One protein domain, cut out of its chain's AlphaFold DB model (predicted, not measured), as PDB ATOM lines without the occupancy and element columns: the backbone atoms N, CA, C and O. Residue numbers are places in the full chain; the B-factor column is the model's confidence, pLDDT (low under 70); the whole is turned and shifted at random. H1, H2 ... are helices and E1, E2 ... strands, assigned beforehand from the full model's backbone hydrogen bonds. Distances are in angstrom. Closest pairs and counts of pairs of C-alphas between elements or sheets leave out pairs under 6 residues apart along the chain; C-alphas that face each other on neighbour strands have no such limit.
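AT A GLANCE: This is residues 2 to 32 and 50 to 158 of the 172 residues of the protein "tRNA-uridine aminocarboxypropyltransferase" of Solanum tuberosum (UniProt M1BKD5). A two-strand parallel sheet, E1 beside E2, lies between H3 on one side and a helical hairpin, H5 and H6, on the other, with H5 the arm of the hairpin next to the sheet. H1 packs by the beginning of the strands, the short H2 packs on H5 and the short H4 on H6, and residues 152 to 158, of which 152 to 156 belong to H6, stick out as an arm. The printed part has 140 residues, with six named helices and two named strands in the order H1 E1 H2 E2 H3 H4 H5 H6, and is mostly helix. It is compact, with a radius of gyration of the C-alphas of 16.5 A, and spans 54 by 37 by 27 A.

IN THESE COORDINATES: H1, residues 2 to 8, begins with C-alpha 2 at (-35.671, -52.527, -36.981). E1 is residues 13 to 16, 10.2 A long, and H2 is residues 27 to 31. After the cut, E2 takes residues 53 to 56, 9.7 A. H3, residues 64 to 79, measures 22.2 A from C-alpha 64 at (-40.960, -54.070, -19.105). H4 is residues 96 to 99, and H5, residues 110 to 122, is 18.2 A long. H6, residues 132 to 156, is the longest helix at 36.2 A and ends with C-alpha 156 at (-64.885, -76.229, -16.987).

HOW THE PARTS SIT: E1 and E2 are parallel at 21 degrees, with N 16 and O 55 2.8 A apart and N 55 and O 14 2.8 A apart, within hydrogen-bond range. The closest C-alphas of H1 and E2, those of Leu 5 and Asn 53, are 6.9 A apart. H1 and H3 are close but not clearly touching, at 7.8 A between the C-alphas of Lys 6 and Met 78. E1 and H3 are near each other, with 5 pairs of C-alphas within 10 A. The closest C-alphas of E2 and H5 are those of Leu 56 and Thr 110, 6.1 A apart. H5 and H6 form a helical hairpin: they touch, closest at C-alphas 115 and 136, 4.6 A, at a shallow tilt of 21 degrees, opposite ways. H5 touches H2 with residues 117 to 121 alone, closest at C-alphas 120 and 27, 6.3 A. H6 touches H4 with residues 143 to 150 alone, closest at C-alphas 147 and 99, 6.2 A. H3 and H6 are apart. In H1, H2, H3, H5 and H6 every O i to N i+4 pair is within hydrogen-bond range; H4 is too short for such a pair.

THE WHOLE: The two C-alphas farthest apart, those of Gly 80 and Gly 158, are 54.0 A apart. Residues 33 to 49 are not printed, and C-alphas 32 and 50 lie 16.6 A apart across the cut. The link from H3 to H4 is long, 16 residues, and in it residues 86 to 87 pair in parallel with residues 24 to 25. The mean pLDDT of the printed part is 84.7, and residues 18 to 23, 91 to 93 and 99 to 106 are under 70.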
ATOM      1  N   TRP A   2     -36.602 -53.652 -36.829       88.94
ATOM      2  CA  TRP A   2     -35.671 -52.527 -36.981       88.94
ATOM      3  C   TRP A   2     -35.439 -52.071 -38.422       88.94
ATOM      4  O   TRP A   2     -35.344 -50.873 -38.642       88.94
ATOM      5  N   ASP A   3     -35.441 -52.976 -39.404       89.56
ATOM      6  CA  ASP A   3     -35.332 -52.580 -40.817       89.56
ATOM      7  C   ASP A   3     -36.529 -51.740 -41.281       89.56
ATOM      8  O   ASP A   3     -36.352 -50.755 -41.991       89.56
ATOM      9  N   ALA A   4     -37.740 -52.070 -40.815       87.50
ATOM     10  CA  ALA A   4     -38.945 -51.291 -41.097       87.50
ATOM     11  C   ALA A   4     -38.902 -49.920 -40.404       87.50
ATOM     12  O   ALA A   4     -39.200 -48.908 -41.028       87.50
ATOM     13  N   LEU A   5     -38.444 -49.877 -39.147       90.06
ATOM     14  CA  LEU A   5     -38.254 -48.623 -38.410       90.06
ATOM     15  C   LEU A   5     -37.197 -47.731 -39.079       90.06
ATOM     16  O   LEU A   5     -37.383 -46.525 -39.216       90.06
ATOM     17  N   LYS A   6     -36.099 -48.334 -39.544       89.62
ATOM     18  CA  LYS A   6     -35.041 -47.643 -40.285       89.62
ATOM     19  C   LYS A   6     -35.564 -47.072 -41.601       89.62
ATOM     20  O   LYS A   6     -35.189 -45.960 -41.952       89.62
ATOM     21  N   LEU A   7     -36.408 -47.827 -42.305       88.56
ATOM     22  CA  LEU A   7     -37.017 -47.409 -43.565       88.56
ATOM     23  C   LEU A   7     -38.016 -46.257 -43.378       88.56
ATOM     24  O   LEU A   7     -38.066 -45.369 -44.222       88.56
ATOM     25  N   ALA A   8     -38.784 -46.261 -42.287       86.81
ATOM     26  CA  ALA A   8     -39.751 -45.207 -41.976       86.81
ATOM     27  C   ALA A   8     -39.086 -43.867 -41.612       86.81
ATOM     28  O   ALA A   8     -39.589 -42.809 -41.991       86.81
ATOM     29  N   GLY A   9     -37.944 -43.925 -40.920       88.69
ATOM     30  CA  GLY A   9     -37.241 -42.754 -40.390       88.69
ATOM     31  C   GLY A   9     -37.535 -42.522 -38.906       88.69
ATOM     32  O   GLY A   9     -38.577 -42.926 -38.394       88.69
ATOM     33  N   LYS A  10     -36.586 -41.897 -38.192       88.75
ATOM     34  CA  LYS A  10     -36.651 -41.729 -36.725       88.75
ATOM     35  C   LYS A  10     -37.864 -40.911 -36.267       88.75
ATOM     36  O   LYS A  10     -38.426 -41.170 -35.214       88.75
ATOM     37  N   ASP A  11     -38.271 -39.943 -37.083       87.69
ATOM     38  CA  ASP A  11     -39.381 -39.015 -36.867       87.69
ATOM     39  C   ASP A  11     -40.757 -39.689 -36.960       87.69
ATOM     40  O   ASP A  11     -41.767 -39.060 -36.663       87.69
ATOM     41  N   LYS A  12     -40.792 -40.972 -37.344       89.31
ATOM     42  CA  LYS A  12     -42.004 -41.789 -37.472       89.31
ATOM     43  C   LYS A  12     -42.035 -42.974 -36.512       89.31
ATOM     44  O   LYS A  12     -42.745 -43.951 -36.767       89.31
ATOM     45  N   VAL A  13     -41.245 -42.924 -35.440       90.38
ATOM     46  CA  VAL A  13     -41.129 -44.006 -34.459       90.38
ATOM     47  C   VAL A  13     -41.370 -43.476 -33.054       90.38
ATOM     48  O   VAL A  13     -40.617 -42.645 -32.553       90.38
ATOM     49  N   TRP A  14     -42.381 -44.028 -32.384       91.44
ATOM     50  CA  TRP A  14     -42.717 -43.698 -31.000       91.44
ATOM     51  C   TRP A  14     -42.839 -44.950 -30.146       91.44
ATOM     52  O   TRP A  14     -43.225 -46.021 -30.619       91.44
ATOM     53  N   CYS A  15     -42.551 -44.811 -28.858       90.94
ATOM     54  CA  CYS A  15     -42.776 -45.852 -27.869       90.94
ATOM     55  C   CYS A  15     -43.950 -45.491 -26.958       90.94
ATOM     56  O   CYS A  15     -44.014 -44.399 -26.399       90.94
ATOM     57  N   LEU A  16     -44.864 -46.439 -26.772       87.19
ATOM     58  CA  LEU A  16     -45.927 -46.360 -25.781       87.19
ATOM     59  C   LEU A  16     -45.480 -47.130 -24.549       87.19
ATOM     60  O   LEU A  16     -45.773 -48.318 -24.384       87.19
ATOM     61  N   TYR A  17     -44.695 -46.440 -23.731       73.50
ATOM     62  CA  TYR A  17     -44.264 -46.891 -22.419       73.50
ATOM     63  C   TYR A  17     -43.660 -45.714 -21.653       73.50
ATOM     64  O   TYR A  17     -42.469 -45.426 -21.805       73.50
ATOM     65  N   PRO A  18     -44.443 -45.013 -20.824       60.53
ATOM     66  CA  PRO A  18     -43.881 -43.950 -20.022       60.53
ATOM     67  C   PRO A  18     -43.002 -44.568 -18.930       60.53
ATOM     68  O   PRO A  18     -43.470 -45.173 -17.963       60.53
ATOM     69  N   ASN A  19     -41.689 -44.394 -19.064       59.44
ATOM     70  CA  ASN A  19     -40.850 -44.324 -17.879       59.44
ATOM     71  C   ASN A  19     -41.301 -43.083 -17.097       59.44
ATOM     72  O   ASN A  19     -41.368 -42.009 -17.685       59.44
ATOM     73  N   LYS A  20     -41.557 -43.205 -15.787       59.00
ATOM     74  CA  LYS A  20     -41.979 -42.077 -14.929       59.00
ATOM     75  C   LYS A  20     -41.046 -40.858 -15.018       59.00
ATOM     76  O   LYS A  20     -41.458 -39.758 -14.682       59.00
ATOM     77  N   ASN A  21     -39.809 -41.072 -15.469       58.88
ATOM     78  CA  ASN A  21     -38.765 -40.057 -15.547       58.88
ATOM     79  C   ASN A  21     -38.467 -39.574 -16.980       58.88
ATOM     80  O   ASN A  21     -37.550 -38.778 -17.146       58.88
ATOM     81  N   ALA A  22     -39.147 -40.087 -18.011       62.59
ATOM     82  CA  ALA A  22     -38.936 -39.626 -19.385       62.59
ATOM     83  C   ALA A  22     -39.865 -38.441 -19.700       62.59
ATOM     84  O   ALA A  22     -41.010 -38.446 -19.238       62.59
ATOM     85  N   PRO A  23     -39.427 -37.461 -20.508       64.12
ATOM     86  CA  PRO A  23     -40.339 -36.512 -21.128       64.12
ATOM     87  C   PRO A  23     -41.371 -37.299 -21.933       64.12
ATOM     88  O   PRO A  23     -41.015 -38.142 -22.760       64.12
ATOM     89  N   THR A  24     -42.650 -37.075 -21.655       72.81
ATOM     90  CA  THR A  24     -43.724 -37.748 -22.382       72.81
ATOM     91  C   THR A  24     -44.613 -36.719 -23.035       72.81
ATOM     92  O   THR A  24     -44.983 -35.727 -22.410       72.81
ATOM     93  N   ASN A  25     -44.937 -36.979 -24.294       81.62
ATOM     94  CA  ASN A  25     -45.810 -36.144 -25.097       81.62
ATOM     95  C   ASN A  25     -47.162 -36.843 -25.237       81.62
ATOM     96  O   ASN A  25     -47.225 -38.077 -25.243       81.62
ATOM     97  N   SER A  26     -48.245 -36.077 -25.368       85.81
ATOM     98  CA  SER A  26     -49.518 -36.666 -25.790       85.81
ATOM     99  C   SER A  26     -49.427 -37.149 -27.242       85.81
ATOM    100  O   SER A  26     -48.496 -36.785 -27.979       85.81
ATOM    101  N   VAL A  27     -50.399 -37.951 -27.688       87.06
ATOM    102  CA  VAL A  27     -50.524 -38.290 -29.116       87.06
ATOM    103  C   VAL A  27     -50.653 -37.012 -29.939       87.06
ATOM    104  O   VAL A  27     -49.938 -36.838 -30.922       87.06
ATOM    105  N   LYS A  28     -51.478 -36.064 -29.488       86.44
ATOM    106  CA  LYS A  28     -51.664 -34.778 -30.163       86.44
ATOM    107  C   LYS A  28     -50.356 -34.006 -30.330       86.44
ATOM    108  O   LYS A  28     -50.059 -33.575 -31.440       86.44
ATOM    109  N   ASP A  29     -49.561 -33.877 -29.269       86.88
ATOM    110  CA  ASP A  29     -48.283 -33.151 -29.317       86.88
ATOM    111  C   ASP A  29     -47.276 -33.852 -30.232       86.88
ATOM    112  O   ASP A  29     -46.568 -33.208 -31.004       86.88
ATOM    113  N   SER A  30     -47.252 -35.186 -30.192       85.44
ATOM    114  CA  SER A  30     -46.348 -36.009 -31.005       85.44
ATOM    115  C   SER A  30     -46.670 -35.947 -32.499       85.44
ATOM    116  O   SER A  30     -45.778 -36.127 -33.324       85.44
ATOM    117  N   MET A  31     -47.931 -35.675 -32.848       86.44
ATOM    118  CA  MET A  31     -48.408 -35.606 -34.232       86.44
ATOM    119  C   MET A  31     -48.516 -34.166 -34.766       86.44
ATOM    120  O   MET A  31     -48.656 -33.984 -35.975       86.44
ATOM    121  N   ALA A  32     -48.419 -33.140 -33.909       75.19
ATOM    122  CA  ALA A  32     -48.662 -31.730 -34.251       75.19
ATOM    123  C   ALA A  32     -47.714 -31.141 -35.320       75.19
ATOM    124  O   ALA A  32     -48.019 -30.098 -35.894       75.19
ATOM    125  N   HIS A  50     -43.564 -44.362 -45.636       70.94
ATOM    126  CA  HIS A  50     -44.755 -43.614 -45.188       70.94
ATOM    127  C   HIS A  50     -45.436 -44.198 -43.940       70.94
ATOM    128  O   HIS A  50     -46.465 -43.685 -43.508       70.94
ATOM    129  N   SER A  51     -44.878 -45.254 -43.341       83.38
ATOM    130  CA  SER A  51     -45.472 -45.884 -42.158       83.38
ATOM    131  C   SER A  51     -45.185 -45.100 -40.874       83.38
ATOM    132  O   SER A  51     -44.052 -44.687 -40.625       83.38
ATOM    133  N   LEU A  52     -46.209 -44.937 -40.035       89.06
ATOM    134  CA  LEU A  52     -46.047 -44.527 -38.641       89.06
ATOM    135  C   LEU A  52     -45.887 -45.779 -37.784       89.06
ATOM    136  O   LEU A  52     -46.647 -46.737 -37.927       89.06
ATOM    137  N   ASN A  53     -44.891 -45.783 -36.906       92.12
ATOM    138  CA  ASN A  53     -44.523 -46.956 -36.131       92.12
ATOM    139  C   ASN A  53     -44.659 -46.675 -34.636       92.12
ATOM    140  O   ASN A  53     -43.973 -45.822 -34.076       92.12
ATOM    141  N   PHE A  54     -45.508 -47.464 -33.984       92.31
ATOM    142  CA  PHE A  54     -45.754 -47.386 -32.549       92.31
ATOM    143  C   PHE A  54     -45.295 -48.679 -31.877       92.31
ATOM    144  O   PHE A  54     -45.758 -49.772 -32.201       92.31
ATOM    145  N   ILE A  55     -44.367 -48.561 -30.930       92.69
ATOM    146  CA  ILE A  55     -43.812 -49.684 -30.172       92.69
ATOM    147  C   ILE A  55     -44.513 -49.745 -28.819       92.69
ATOM    148  O   ILE A  55     -44.214 -48.959 -27.920       92.69
ATOM    149  N   LEU A  56     -45.434 -50.693 -28.666       90.81
ATOM    150  CA  LEU A  56     -46.188 -50.891 -27.433       90.81
ATOM    151  C   LEU A  56     -45.440 -51.863 -26.518       90.81
ATOM    152  O   LEU A  56     -45.253 -53.032 -26.865       90.81
ATOM    153  N   ILE A  57     -45.042 -51.399 -25.334       88.38
ATOM    154  CA  ILE A  57     -44.472 -52.269 -24.298       88.38
ATOM    155  C   ILE A  57     -45.548 -52.534 -23.253       88.38
ATOM    156  O   ILE A  57     -46.111 -51.606 -22.680       88.38
ATOM    157  N   ASP A  58     -45.798 -53.814 -22.971       86.62
ATOM    158  CA  ASP A  58     -46.719 -54.208 -21.908       86.62
ATOM    159  C   ASP A  58     -46.165 -53.780 -20.544       86.62
ATOM    160  O   ASP A  58     -45.221 -54.384 -20.019       86.62
ATOM    161  N   GLY A  59     -46.740 -52.726 -19.968       80.31
ATOM    162  CA  GLY A  59     -46.248 -52.166 -18.722       80.31
ATOM    163  C   GLY A  59     -46.541 -53.030 -17.508       80.31
ATOM    164  O   GLY A  59     -45.855 -52.883 -16.495       80.31
ATOM    165  N   THR A  60     -47.483 -53.971 -17.591       78.50
ATOM    166  CA  THR A  60     -47.840 -54.804 -16.438       78.50
ATOM    167  C   THR A  60     -46.750 -55.814 -16.086       78.50
ATOM    168  O   THR A  60     -46.735 -56.326 -14.969       78.50
ATOM    169  N   TRP A  61     -45.804 -56.095 -16.988       78.88
ATOM    170  CA  TRP A  61     -44.736 -57.067 -16.755       78.88
ATOM    171  C   TRP A  61     -43.570 -56.457 -15.985       78.88
ATOM    172  O   TRP A  61     -43.088 -55.374 -16.309       78.88
ATOM    173  N   SER A  62     -43.018 -57.205 -15.028       77.06
ATOM    174  CA  SER A  62     -41.838 -56.782 -14.257       77.06
ATOM    175  C   SER A  62     -40.600 -56.527 -15.128       77.06
ATOM    176  O   SER A  62     -39.777 -55.678 -14.799       77.06
ATOM    177  N   ASN A  63     -40.484 -57.215 -16.268       85.19
ATOM    178  CA  ASN A  63     -39.368 -57.075 -17.211       85.19
ATOM    179  C   ASN A  63     -39.531 -55.897 -18.199       85.19
ATOM    180  O   ASN A  63     -38.624 -55.639 -18.988       85.19
ATOM    181  N   SER A  64     -40.661 -55.179 -18.177       83.88
ATOM    182  CA  SER A  64     -40.960 -54.070 -19.105       83.88
ATOM    183  C   SER A  64     -39.870 -52.998 -19.123       83.88
ATOM    184  O   SER A  64     -39.418 -52.597 -20.194       83.88
ATOM    185  N   GLY A  65     -39.348 -52.624 -17.951       85.19
ATOM    186  CA  GLY A  65     -38.235 -51.679 -17.829       85.19
ATOM    187  C   GLY A  65     -36.966 -52.146 -18.549       85.19
ATOM    188  O   GLY A  65     -36.365 -51.376 -19.288       85.19
ATOM    189  N   ALA A  66     -36.590 -53.421 -18.417       88.62
ATOM    190  CA  ALA A  66     -35.412 -53.954 -19.100       88.62
ATOM    191  C   ALA A  66     -35.635 -54.135 -20.610       88.62
ATOM    192  O   ALA A  66     -34.682 -54.062 -21.384       88.62
ATOM    193  N   MET A  67     -36.870 -54.379 -21.061       89.81
ATOM    194  CA  MET A  67     -37.188 -54.336 -22.495       89.81
ATOM    195  C   MET A  67     -37.044 -52.916 -23.042       89.81
ATOM    196  O   MET A  67     -36.428 -52.734 -24.087       89.81
ATOM    197  N   PHE A  68     -37.535 -51.918 -22.306       88.44
ATOM    198  CA  PHE A  68     -37.396 -50.514 -22.676       88.44
ATOM    199  C   PHE A  68     -35.930 -50.059 -22.702       88.44
ATOM    200  O   PHE A  68     -35.527 -49.374 -23.637       88.44
ATOM    201  N   SER A  69     -35.099 -50.490 -21.747       88.69
ATOM    202  CA  SER A  69     -33.655 -50.210 -21.783       88.69
ATOM    203  C   SER A  69     -32.991 -50.786 -23.034       88.69
ATOM    204  O   SER A  69     -32.313 -50.060 -23.749       88.69
ATOM    205  N   ARG A  70     -33.268 -52.053 -23.375       91.44
ATOM    206  CA  ARG A  70     -32.736 -52.672 -24.606       91.44
ATOM    207  C   ARG A  70     -33.231 -51.971 -25.872       91.44
ATOM    208  O   ARG A  70     -32.502 -51.906 -26.860       91.44
ATOM    209  N   LEU A  71     -34.470 -51.479 -25.856       90.81
ATOM    210  CA  LEU A  71     -35.025 -50.693 -26.953       90.81
ATOM    211  C   LEU A  71     -34.250 -49.383 -27.121       90.81
ATOM    212  O   LEU A  71     -33.862 -49.067 -28.242       90.81
ATOM    213  N   LYS A  72     -33.960 -48.678 -26.020       90.12
ATOM    214  CA  LYS A  72     -33.132 -47.465 -26.023       90.12
ATOM    215  C   LYS A  72     -31.709 -47.721 -26.506       90.12
ATOM    216  O   LYS A  72     -31.238 -46.992 -27.371       90.12
ATOM    217  N   ASP A  73     -31.062 -48.788 -26.044       92.69
ATOM    218  CA  ASP A  73     -29.711 -49.144 -26.499       92.69
ATOM    219  C   ASP A  73     -29.677 -49.357 -28.020       92.69
ATOM    220  O   ASP A  73     -28.786 -48.872 -28.718       92.69
ATOM    221  N   ARG A  74     -30.683 -50.053 -28.563       92.38
ATOM    222  CA  ARG A  74     -30.813 -50.264 -30.011       92.38
ATOM    223  C   ARG A  74     -31.155 -48.984 -30.771       92.38
ATOM    224  O   ARG A  74     -30.582 -48.769 -31.834       92.38
ATOM    225  N   TYR A  75     -32.032 -48.142 -30.228       91.69
ATOM    226  CA  TYR A  75     -32.370 -46.832 -30.791       91.69
ATOM    227  C   TYR A  75     -31.115 -45.950 -30.911       91.69
ATOM    228  O   TYR A  75     -30.817 -45.442 -31.992       91.69
ATOM    229  N   LYS A  76     -30.304 -45.888 -29.845       92.69
ATOM    230  CA  LYS A  76     -29.023 -45.168 -29.808       92.69
ATOM    231  C   LYS A  76     -28.028 -45.685 -30.837       92.69
ATOM    232  O   LYS A  76     -27.396 -44.894 -31.528       92.69
ATOM    233  N   LEU A  77     -27.913 -47.004 -30.993       92.69
ATOM    234  CA  LEU A  77     -27.050 -47.596 -32.023       92.69
ATOM    235  C   LEU A  77     -27.497 -47.252 -33.450       92.69
ATOM    236  O   LEU A  77     -26.660 -47.198 -34.348       92.69
ATOM    237  N   MET A  78     -28.796 -47.054 -33.678       91.00
ATOM    238  CA  MET A  78     -29.337 -46.780 -35.010       91.00
ATOM    239  C   MET A  78     -29.307 -45.304 -35.394       91.00
ATOM    240  O   MET A  78     -29.035 -44.998 -36.554       91.00
ATOM    241  N   TRP A  79     -29.597 -44.409 -34.449       92.31
ATOM    242  CA  TRP A  79     -29.795 -42.983 -34.730       92.31
ATOM    243  C   TRP A  79     -28.893 -42.041 -33.924       92.31
ATOM    244  O   TRP A  79     -28.951 -40.835 -34.134       92.31
ATOM    245  N   GLY A  80     -28.035 -42.559 -33.039       89.81
ATOM    246  CA  GLY A  80     -27.083 -41.760 -32.254       89.81
ATOM    247  C   GLY A  80     -27.698 -40.980 -31.086       89.81
ATOM    248  O   GLY A  80     -26.974 -40.290 -30.374       89.81
ATOM    249  N   GLU A  81     -29.006 -41.098 -30.867       83.75
ATOM    250  CA  GLU A  81     -29.756 -40.391 -29.825       83.75
ATOM    251  C   GLU A  81     -30.007 -41.275 -28.599       83.75
ATOM    252  O   GLU A  81     -30.217 -42.481 -28.716       83.75
ATOM    253  N   GLU A  82     -30.000 -40.679 -27.406       76.31
ATOM    254  CA  GLU A  82     -30.177 -41.432 -26.157       76.31
ATOM    255  C   GLU A  82     -31.643 -41.726 -25.819       76.31
ATOM    256  O   GLU A  82     -31.932 -42.696 -25.111       76.31
ATOM    257  N   GLU A  83     -32.570 -40.917 -26.333       83.25
ATOM    258  CA  GLU A  83     -33.982 -40.978 -25.969       83.25
ATOM    259  C   GLU A  83     -34.863 -41.336 -27.164       83.25
ATOM    260  O   GLU A  83     -34.849 -40.677 -28.199       83.25
ATOM    261  N   ILE A  84     -35.661 -42.390 -26.991       86.62
ATOM    262  CA  ILE A  84     -36.751 -42.722 -27.905       86.62
ATOM    263  C   ILE A  84     -37.967 -41.845 -27.570       86.62
ATOM    264  O   ILE A  84     -38.352 -41.802 -26.394       86.62
ATOM    265  N   PRO A  85     -38.609 -41.189 -28.556       87.81
ATOM    266  CA  PRO A  85     -39.833 -40.434 -28.321       87.81
ATOM    267  C   PRO A  85     -40.900 -41.307 -27.654       87.81
ATOM    268  O   PRO A  85     -41.257 -42.372 -28.167       87.81
ATOM    269  N   CYS A  86     -41.394 -40.872 -26.495       88.00
ATOM    270  CA  CYS A  86     -42.382 -41.611 -25.716       88.00
ATOM    271  C   CYS A  86     -43.724 -40.884 -25.692       88.00
ATOM    272  O   CYS A  86     -43.792 -39.683 -25.421       88.00
ATOM    273  N   ILE A  87     -44.788 -41.647 -25.932       87.69
ATOM    274  CA  ILE A  87     -46.168 -41.174 -25.869       87.69
ATOM    275  C   ILE A  87     -46.786 -41.616 -24.546       87.69
ATOM    276  O   ILE A  87     -46.695 -42.790 -24.166       87.69
ATOM    277  N   THR A  88     -47.444 -40.677 -23.874       84.06
ATOM    278  CA  THR A  88     -48.355 -40.972 -22.767       84.06
ATOM    279  C   THR A  88     -49.780 -40.963 -23.287       84.06
ATOM    280  O   THR A  88     -50.178 -40.036 -23.985       84.06
ATOM    281  N   LEU A  89     -50.534 -41.994 -22.909       80.62
ATOM    282  CA  LEU A  89     -51.956 -42.112 -23.203       80.62
ATOM    283  C   LEU A  89     -52.772 -41.881 -21.941       80.62
ATOM    284  O   LEU A  89     -52.402 -42.369 -20.867       80.62
ATOM    285  N   ASN A  90     -53.930 -41.246 -22.080       70.75
ATOM    286  CA  ASN A  90     -54.893 -41.131 -20.990       70.75
ATOM    287  C   ASN A  90     -55.811 -42.367 -20.949       70.75
ATOM    288  O   ASN A  90     -57.014 -42.283 -21.178       70.75
ATOM    289  N   THR A  91     -55.227 -43.545 -20.710       67.69
ATOM    290  CA  THR A  91     -55.942 -44.834 -20.770       67.69
ATOM    291  C   THR A  91     -56.101 -45.494 -19.411       67.69
ATOM    292  O   THR A  91     -55.164 -45.572 -18.617       67.69
ATOM    293  N   GLY A  92     -57.300 -46.022 -19.161       64.94
ATOM    294  CA  GLY A  92     -57.603 -46.836 -17.985       64.94
ATOM    295  C   GLY A  92     -57.160 -48.300 -18.112       64.94
ATOM    296  O   GLY A  92     -56.584 -48.739 -19.109       64.94
ATOM    297  N   ALA A  93     -57.459 -49.093 -17.082       66.31
ATOM    298  CA  ALA A  93     -57.231 -50.537 -17.093       66.31
ATOM    299  C   ALA A  93     -58.173 -51.250 -18.086       66.31
ATOM    300  O   ALA A  93     -59.390 -51.094 -18.017       66.31
ATOM    301  N   SER A  94     -57.627 -52.095 -18.966       72.88
ATOM    302  CA  SER A  94     -58.414 -52.958 -19.866       72.88
ATOM    303  C   SER A  94     -58.924 -54.214 -19.143       72.88
ATOM    304  O   SER A  94     -58.319 -54.671 -18.170       72.88
ATOM    305  N   LEU A  95     -59.976 -54.861 -19.672       78.38
ATOM    306  CA  LEU A  95     -60.420 -56.204 -19.257       78.38
ATOM    307  C   LEU A  95     -59.285 -57.247 -19.261       78.38
ATOM    308  O   LEU A  95     -59.319 -58.201 -18.478       78.38
ATOM    309  N   MET A  96     -58.220 -57.031 -20.041       76.06
ATOM    310  CA  MET A  96     -56.985 -57.823 -19.974       76.06
ATOM    311  C   MET A  96     -56.371 -57.888 -18.567       76.06
ATOM    312  O   MET A  96     -55.733 -58.885 -18.211       76.06
ATOM    313  N   HIS A  97     -56.563 -56.865 -17.731       75.25
ATOM    314  CA  HIS A  97     -56.089 -56.870 -16.345       75.25
ATOM    315  C   HIS A  97     -56.813 -57.910 -15.484       75.25
ATOM    316  O   HIS A  97     -56.237 -58.439 -14.539       75.25
ATOM    317  N   LYS A  98     -58.040 -58.294 -15.855       76.06
ATOM    318  CA  LYS A  98     -58.830 -59.326 -15.166       76.06
ATOM    319  C   LYS A  98     -58.479 -60.750 -15.615       76.06
ATOM    320  O   LYS A  98     -58.787 -61.709 -14.912       76.06
ATOM    321  N   LEU A  99     -57.811 -60.920 -16.762       69.69
ATOM    322  CA  LEU A  99     -57.496 -62.241 -17.327       69.69
ATOM    323  C   LEU A  99     -56.417 -63.015 -16.562       69.69
ATOM    324  O   LEU A  99     -56.355 -64.251 -16.627       69.69
ATOM    325  N   ARG A 100     -55.508 -62.313 -15.883       66.44
ATOM    326  CA  ARG A 100     -54.359 -62.899 -15.178       66.44
ATOM    327  C   ARG A 100     -54.020 -62.033 -13.963       66.44
ATOM    328  O   ARG A 100     -54.321 -60.849 -13.986       66.44
ATOM    329  N   PRO A 101     -53.365 -62.582 -12.922       64.81
ATOM    330  CA  PRO A 101     -52.721 -61.755 -11.909       64.81
ATOM    331  C   PRO A 101     -51.718 -60.848 -12.613       64.81
ATOM    332  O   PRO A 101     -50.696 -61.336 -13.100       64.81
ATOM    333  N   GLN A 102     -52.050 -59.568 -12.730       64.88
ATOM    334  CA  GLN A 102     -51.117 -58.591 -13.255       64.88
ATOM    335  C   GLN A 102     -50.119 -58.249 -12.145       64.88
ATOM    336  O   GLN A 102     -50.541 -58.003 -11.011       64.88
ATOM    337  N   PRO A 103     -48.806 -58.260 -12.434       61.88
ATOM    338  CA  PRO A 103     -47.791 -57.808 -11.483       61.88
ATOM    339  C   PRO A 103     -48.015 -56.357 -11.035       61.88
ATOM    340  O   PRO A 103     -47.589 -55.983  -9.948       61.88
ATOM    341  N   SER A 104     -48.692 -55.561 -11.864       66.62
ATOM    342  CA  SER A 104     -49.016 -54.161 -11.623       66.62
ATOM    343  C   SER A 104     -50.399 -53.842 -12.204       66.62
ATOM    344  O   SER A 104     -50.714 -54.246 -13.323       66.62
ATOM    345  N   TRP A 105     -51.217 -53.142 -11.415       64.25
ATOM    346  CA  TRP A 105     -52.537 -52.619 -11.808       64.25
ATOM    347  C   TRP A 105     -52.484 -51.132 -12.170       64.25
ATOM    348  O   TRP A 105     -53.398 -50.611 -12.795       64.25
ATOM    349  N   ASP A 106     -51.403 -50.457 -11.780       67.69
ATOM    350  CA  ASP A 106     -51.128 -49.042 -12.025       67.69
ATOM    351  C   ASP A 106     -50.503 -48.778 -13.404       67.69
ATOM    352  O   ASP A 106     -50.219 -47.630 -13.738       67.69
ATOM    353  N   ARG A 107     -50.263 -49.824 -14.207       75.00
ATOM    354  CA  ARG A 107     -49.612 -49.718 -15.518       75.00
ATOM    355  C   ARG A 107     -50.504 -50.200 -16.654       75.00
ATOM    356  O   ARG A 107     -51.209 -51.202 -16.546       75.00
ATOM    357  N   THR A 108     -50.401 -49.512 -17.782       80.25
ATOM    358  CA  THR A 108     -51.134 -49.824 -19.008       80.25
ATOM    359  C   THR A 108     -50.642 -51.144 -19.607       80.25
ATOM    360  O   THR A 108     -49.443 -51.348 -19.799       80.25
ATOM    361  N   CYS A 109     -51.570 -52.060 -19.903       84.75
ATOM    362  CA  CYS A 109     -51.250 -53.270 -20.665       84.75
ATOM    363  C   CYS A 109     -51.283 -52.994 -22.172       84.75
ATOM    364  O   CYS A 109     -51.930 -52.037 -22.596       84.75
ATOM    365  N   THR A 110     -50.717 -53.883 -22.992       87.62
ATOM    366  CA  THR A 110     -50.686 -53.709 -24.458       87.62
ATOM    367  C   THR A 110     -52.059 -53.449 -25.079       87.62
ATOM    368  O   THR A 110     -52.165 -52.592 -25.945       87.62
ATOM    369  N   ALA A 111     -53.116 -54.143 -24.638       88.94
ATOM    370  CA  ALA A 111     -54.455 -53.939 -25.200       88.94
ATOM    371  C   ALA A 111     -55.008 -52.541 -24.888       88.94
ATOM    372  O   ALA A 111     -55.444 -51.850 -25.794       88.94
ATOM    373  N   ALA A 112     -54.928 -52.106 -23.624       86.69
ATOM    374  CA  ALA A 112     -55.315 -50.751 -23.225       86.69
ATOM    375  C   ALA A 112     -54.522 -49.678 -23.992       86.69
ATOM    376  O   ALA A 112     -55.104 -48.707 -24.458       86.69
ATOM    377  N   ALA A 113     -53.211 -49.888 -24.166       89.06
ATOM    378  CA  ALA A 113     -52.362 -48.975 -24.922       89.06
ATOM    379  C   ALA A 113     -52.754 -48.919 -26.407       89.06
ATOM    380  O   ALA A 113     -52.786 -47.844 -26.987       89.06
ATOM    381  N   ALA A 114     -53.075 -50.058 -27.023       91.88
ATOM    382  CA  ALA A 114     -53.509 -50.102 -28.416       91.88
ATOM    383  C   ALA A 114     -54.867 -49.419 -28.624       91.88
ATOM    384  O   ALA A 114     -55.000 -48.635 -29.556       91.88
ATOM    385  N   ILE A 115     -55.840 -49.684 -27.746       91.50
ATOM    386  CA  ILE A 115     -57.178 -49.075 -27.804       91.50
ATOM    387  C   ILE A 115     -57.062 -47.553 -27.695       91.50
ATOM    388  O   ILE A 115     -57.463 -46.851 -28.614       91.50
ATOM    389  N   GLY A 116     -56.417 -47.037 -26.644       90.00
ATOM    390  CA  GLY A 116     -56.330 -45.585 -26.485       90.00
ATOM    391  C   GLY A 116     -55.442 -44.889 -27.503       90.00
ATOM    392  O   GLY A 116     -55.697 -43.738 -27.820       90.00
ATOM    393  N   LEU A 117     -54.428 -45.566 -28.055       92.50
ATOM    394  CA  LEU A 117     -53.686 -45.011 -29.185       92.50
ATOM    395  C   LEU A 117     -54.606 -44.795 -30.388       92.50
ATOM    396  O   LEU A 117     -54.517 -43.759 -31.036       92.50
ATOM    397  N   LEU A 118     -55.456 -45.775 -30.705       93.56
ATOM    398  CA  LEU A 118     -56.388 -45.682 -31.826       93.56
ATOM    399  C   LEU A 118     -57.434 -44.587 -31.595       93.56
ATOM    400  O   LEU A 118     -57.685 -43.816 -32.517       93.56
ATOM    401  N   ASP A 119     -57.974 -44.482 -30.377       91.31
ATOM    402  CA  ASP A 119     -58.924 -43.428 -30.004       91.31
ATOM    403  C   ASP A 119     -58.283 -42.032 -30.085       91.31
ATOM    404  O   ASP A 119     -58.782 -41.158 -30.789       91.31
ATOM    405  N   GLU A 120     -57.125 -41.827 -29.447       91.69
ATOM    406  CA  GLU A 120     -56.442 -40.526 -29.469       91.69
ATOM    407  C   GLU A 120     -55.948 -40.147 -30.876       91.69
ATOM    408  O   GLU A 120     -55.911 -38.965 -31.221       91.69
ATOM    409  N   LEU A 121     -55.570 -41.126 -31.711       91.75
ATOM    410  CA  LEU A 121     -55.262 -40.872 -33.118       91.75
ATOM    411  C   LEU A 121     -56.521 -40.492 -33.896       91.75
ATOM    412  O   LEU A 121     -56.442 -39.590 -34.721       91.75
ATOM    413  N   HIS A 122     -57.664 -41.141 -33.655       91.88
ATOM    414  CA  HIS A 122     -58.915 -40.850 -34.358       91.88
ATOM    415  C   HIS A 122     -59.348 -39.387 -34.211       91.88
ATOM    416  O   HIS A 122     -59.813 -38.785 -35.180       91.88
ATOM    417  N   ASP A 123     -59.130 -38.805 -33.031       89.62
ATOM    418  CA  ASP A 123     -59.470 -37.412 -32.720       89.62
ATOM    419  C   ASP A 123     -58.645 -36.385 -33.515       89.62
ATOM    420  O   ASP A 123     -58.953 -35.186 -33.528       89.62
ATOM    421  N   LEU A 124     -57.582 -36.820 -34.198       89.00
ATOM    422  CA  LEU A 124     -56.763 -35.947 -35.024       89.00
ATOM    423  C   LEU A 124     -57.380 -35.762 -36.423       89.00
ATOM    424  O   LEU A 124     -57.734 -36.744 -37.082       89.00
ATOM    425  N   PRO A 125     -57.398 -34.526 -36.968       86.00
ATOM    426  CA  PRO A 125     -57.994 -34.239 -38.279       86.00
ATOM    427  C   PRO A 125     -57.445 -35.098 -39.424       86.00
ATOM    428  O   PRO A 125     -58.179 -35.454 -40.340       86.00
ATOM    429  N   ASN A 126     -56.161 -35.458 -39.355       83.75
ATOM    430  CA  ASN A 126     -55.492 -36.254 -40.384       83.75
ATOM    431  C   ASN A 126     -55.884 -37.737 -40.353       83.75
ATOM    432  O   ASN A 126     -55.561 -38.459 -41.291       83.75
ATOM    433  N   PHE A 127     -56.547 -38.196 -39.286       86.12
ATOM    434  CA  PHE A 127     -56.807 -39.613 -39.046       86.12
ATOM    435  C   PHE A 127     -58.288 -39.976 -38.906       86.12
ATOM    436  O   PHE A 127     -58.641 -41.153 -39.024       86.12
ATOM    437  N   VAL A 128     -59.164 -38.986 -38.717       86.25
ATOM    438  CA  VAL A 128     -60.609 -39.191 -38.526       86.25
ATOM    439  C   VAL A 128     -61.247 -40.034 -39.643       86.25
ATOM    440  O   VAL A 128     -62.121 -40.861 -39.389       86.25
ATOM    441  N   SER A 129     -60.761 -39.914 -40.884       88.50
ATOM    442  CA  SER A 129     -61.282 -40.657 -42.040       88.50
ATOM    443  C   SER A 129     -60.944 -42.150 -42.046       88.50
ATOM    444  O   SER A 129     -61.575 -42.899 -42.790       88.50
ATOM    445  N   TYR A 130     -59.973 -42.610 -41.248       87.94
ATOM    446  CA  TYR A 130     -59.567 -44.023 -41.222       87.94
ATOM    447  C   TYR A 130     -60.422 -44.893 -40.293       87.94
ATOM    448  O   TYR A 130     -60.248 -46.110 -40.280       87.94
ATOM    449  N   GLY A 131     -61.348 -44.303 -39.524       90.88
ATOM    450  CA  GLY A 131     -62.240 -45.059 -38.638       90.88
ATOM    451  C   GLY A 131     -61.500 -45.844 -37.549       90.88
ATOM    452  O   GLY A 131     -61.845 -46.995 -37.272       90.88
ATOM    453  N   LEU A 132     -60.435 -45.255 -36.990       93.94
ATOM    454  CA  LEU A 132     -59.622 -45.876 -35.938       93.94
ATOM    455  C   LEU A 132     -60.422 -46.121 -34.647       93.94
ATOM    456  O   LEU A 132     -60.184 -47.125 -33.987       93.94
ATOM    457  N   ASP A 133     -61.430 -45.297 -34.358       93.88
ATOM    458  CA  ASP A 133     -62.428 -45.499 -33.298       93.88
ATOM    459  C   ASP A 133     -63.133 -46.862 -33.411       93.88
ATOM    460  O   ASP A 133     -63.275 -47.610 -32.443       93.88
ATOM    461  N   LYS A 134     -63.515 -47.257 -34.631       95.44
ATOM    462  CA  LYS A 134     -64.156 -48.556 -34.882       95.44
ATOM    463  C   LYS A 134     -63.182 -49.706 -34.665       95.44
ATOM    464  O   LYS A 134     -63.591 -50.774 -34.213       95.44
ATOM    465  N   GLN A 135     -61.904 -49.504 -34.983       95.50
ATOM    466  CA  GLN A 135     -60.857 -50.493 -34.725       95.50
ATOM    467  C   GLN A 135     -60.569 -50.622 -33.227       95.50
ATOM    468  O   GLN A 135     -60.425 -51.742 -32.736       95.50
ATOM    469  N   ALA A 136     -60.539 -49.503 -32.500       93.75
ATOM    470  CA  ALA A 136     -60.423 -49.476 -31.048       93.75
ATOM    471  C   ALA A 136     -61.583 -50.247 -30.409       93.75
ATOM    472  O   ALA A 136     -61.355 -51.157 -29.605       93.75
ATOM    473  N   LYS A 137     -62.816 -49.986 -30.866       94.38
ATOM    474  CA  LYS A 137     -64.008 -50.690 -30.392       94.38
ATOM    475  C   LYS A 137     -63.972 -52.186 -30.698       94.38
ATOM    476  O   LYS A 137     -64.209 -52.999 -29.809       94.38
ATOM    477  N   ALA A 138     -63.609 -52.565 -31.922       95.88
ATOM    478  CA  ALA A 138     -63.479 -53.971 -32.300       95.88
ATOM    479  C   ALA A 138     -62.423 -54.705 -31.454       95.88
ATOM    480  O   ALA A 138     -62.599 -55.877 -31.118       95.88
ATOM    481  N   LEU A 139     -61.330 -54.026 -31.093       93.00
ATOM    482  CA  LEU A 139     -60.305 -54.584 -30.216       93.00
ATOM    483  C   LEU A 139     -60.816 -54.751 -28.779       93.00
ATOM    484  O   LEU A 139     -60.531 -55.773 -28.152       93.00
ATOM    485  N   GLU A 140     -61.585 -53.790 -28.268       92.00
ATOM    486  CA  GLU A 140     -62.247 -53.892 -26.966       92.00
ATOM    487  C   GLU A 140     -63.212 -55.088 -26.916       92.00
ATOM    488  O   GLU A 140     -63.088 -55.934 -26.025       92.00
ATOM    489  N   ASP A 141     -64.084 -55.225 -27.920       94.75
ATOM    490  CA  ASP A 141     -65.044 -56.333 -28.035       94.75
ATOM    491  C   ASP A 141     -64.328 -57.689 -28.131       94.75
ATOM    492  O   ASP A 141     -64.697 -58.667 -27.479       94.75
ATOM    493  N   ALA A 142     -63.239 -57.763 -28.904       93.50
ATOM    494  CA  ALA A 142     -62.438 -58.979 -29.017       93.50
ATOM    495  C   ALA A 142     -61.798 -59.379 -27.676       93.50
ATOM    496  O   ALA A 142     -61.717 -60.569 -27.351       93.50
ATOM    497  N   VAL A 143     -61.345 -58.402 -26.885       90.25
ATOM    498  CA  VAL A 143     -60.806 -58.646 -25.539       90.25
ATOM    499  C   VAL A 143     -61.903 -59.135 -24.593       90.25
ATOM    500  O   VAL A 143     -61.632 -60.019 -23.776       90.25
ATOM    501  N   GLU A 144     -63.123 -58.614 -24.703       91.44
ATOM    502  CA  GLU A 144     -64.279 -59.074 -23.927       91.44
ATOM    503  C   GLU A 144     -64.629 -60.532 -24.246       91.44
ATOM    504  O   GLU A 144     -64.628 -61.377 -23.346       91.44
ATOM    505  N   VAL A 145     -64.783 -60.877 -25.527       94.25
ATOM    506  CA  VAL A 145     -65.045 -62.262 -25.964       94.25
ATOM    507  C   VAL A 145     -63.934 -63.208 -25.500       94.25
ATOM    508  O   VAL A 145     -64.192 -64.314 -25.012       94.25
ATOM    509  N   LEU A 146     -62.670 -62.783 -25.602       90.88
ATOM    510  CA  LEU A 146     -61.539 -63.559 -25.096       90.88
ATOM    511  C   LEU A 146     -61.621 -63.752 -23.574       90.88
ATOM    512  O   LEU A 146     -61.332 -64.846 -23.074       90.88
ATOM    513  N   PHE A 147     -62.003 -62.710 -22.834       88.62
ATOM    514  CA  PHE A 147     -62.202 -62.762 -21.388       88.62
ATOM    515  C   PHE A 147     -63.267 -63.781 -20.992       88.62
ATOM    516  O   PHE A 147     -63.011 -64.639 -20.136       88.62
ATOM    517  N   GLU A 148     -64.414 -63.759 -21.658       90.56
ATOM    518  CA  GLU A 148     -65.496 -64.716 -21.440       90.56
ATOM    519  C   GLU A 148     -65.064 -66.148 -21.762       90.56
ATOM    520  O   GLU A 148     -65.178 -67.043 -20.918       90.56
ATOM    521  N   ALA A 149     -64.476 -66.373 -22.939       91.75
ATOM    522  CA  ALA A 149     -64.039 -67.698 -23.375       91.75
ATOM    523  C   ALA A 149     -63.016 -68.319 -22.409       91.75
ATOM    524  O   ALA A 149     -63.094 -69.505 -22.057       91.75
ATOM    525  N   LEU A 150     -62.055 -67.518 -21.937       88.81
ATOM    526  CA  LEU A 150     -61.063 -67.961 -20.960       88.81
ATOM    527  C   LEU A 150     -61.689 -68.214 -19.585       88.81
ATOM    528  O   LEU A 150     -61.301 -69.181 -18.921       88.81
ATOM    529  N   THR A 151     -62.672 -67.416 -19.177       86.75
ATOM    530  CA  THR A 151     -63.422 -67.620 -17.931       86.75
ATOM    531  C   THR A 151     -64.213 -68.928 -17.966       86.75
ATOM    532  O   THR A 151     -64.043 -69.771 -17.080       86.75
ATOM    533  N   ILE A 152     -64.970 -69.174 -19.038       90.62
ATOM    534  CA  ILE A 152     -65.719 -70.423 -19.258       90.62
ATOM    535  C   ILE A 152     -64.775 -71.627 -19.253       90.62
ATOM    536  O   ILE A 152     -65.050 -72.654 -18.627       90.62
ATOM    537  N   ARG A 153     -63.618 -71.526 -19.918       89.38
ATOM    538  CA  ARG A 153     -62.609 -72.595 -19.896       89.38
ATOM    539  C   ARG A 153     -62.109 -72.880 -18.480       89.38
ATOM    540  O   ARG A 153     -61.959 -74.047 -18.131       89.38
ATOM    541  N   ARG A 154     -61.832 -71.859 -17.662       87.19
ATOM    542  CA  ARG A 154     -61.376 -72.061 -16.271       87.19
ATOM    543  C   ARG A 154     -62.429 -72.773 -15.431       87.19
ATOM    544  O   ARG A 154     -62.069 -73.713 -14.726       87.19
ATOM    545  N   LEU A 155     -63.689 -72.369 -15.565       87.44
ATOM    546  CA  LEU A 155     -64.818 -72.996 -14.882       87.44
ATOM    547  C   LEU A 155     -64.951 -74.477 -15.240       87.44
ATOM    548  O   LEU A 155     -65.016 -75.311 -14.342       87.44
ATOM    549  N   ARG A 156     -64.876 -74.824 -16.532       91.44
ATOM    550  CA  ARG A 156     -64.885 -76.229 -16.987       91.44
ATOM    551  C   ARG A 156     -63.743 -77.064 -16.405       91.44
ATOM    552  O   ARG A 156     -63.898 -78.258 -16.203       91.44
ATOM    553  N   MET A 157     -62.606 -76.435 -16.114       91.75
ATOM    554  CA  MET A 157     -61.457 -77.083 -15.474       91.75
ATOM    555  C   MET A 157     -61.570 -77.144 -13.938       91.75
ATOM    556  O   MET A 157     -60.577 -77.459 -13.283       91.75
ATOM    557  N   GLY A 158     -62.714 -76.769 -13.350       88.12
ATOM    558  CA  GLY A 158     -62.919 -76.717 -11.899       88.12
ATOM    559  C   GLY A 158     -62.069 -75.656 -11.190       88.12
ATOM    560  O   GLY A 158     -61.823 -75.753  -9.989       88.12
TER     561      GLY A 158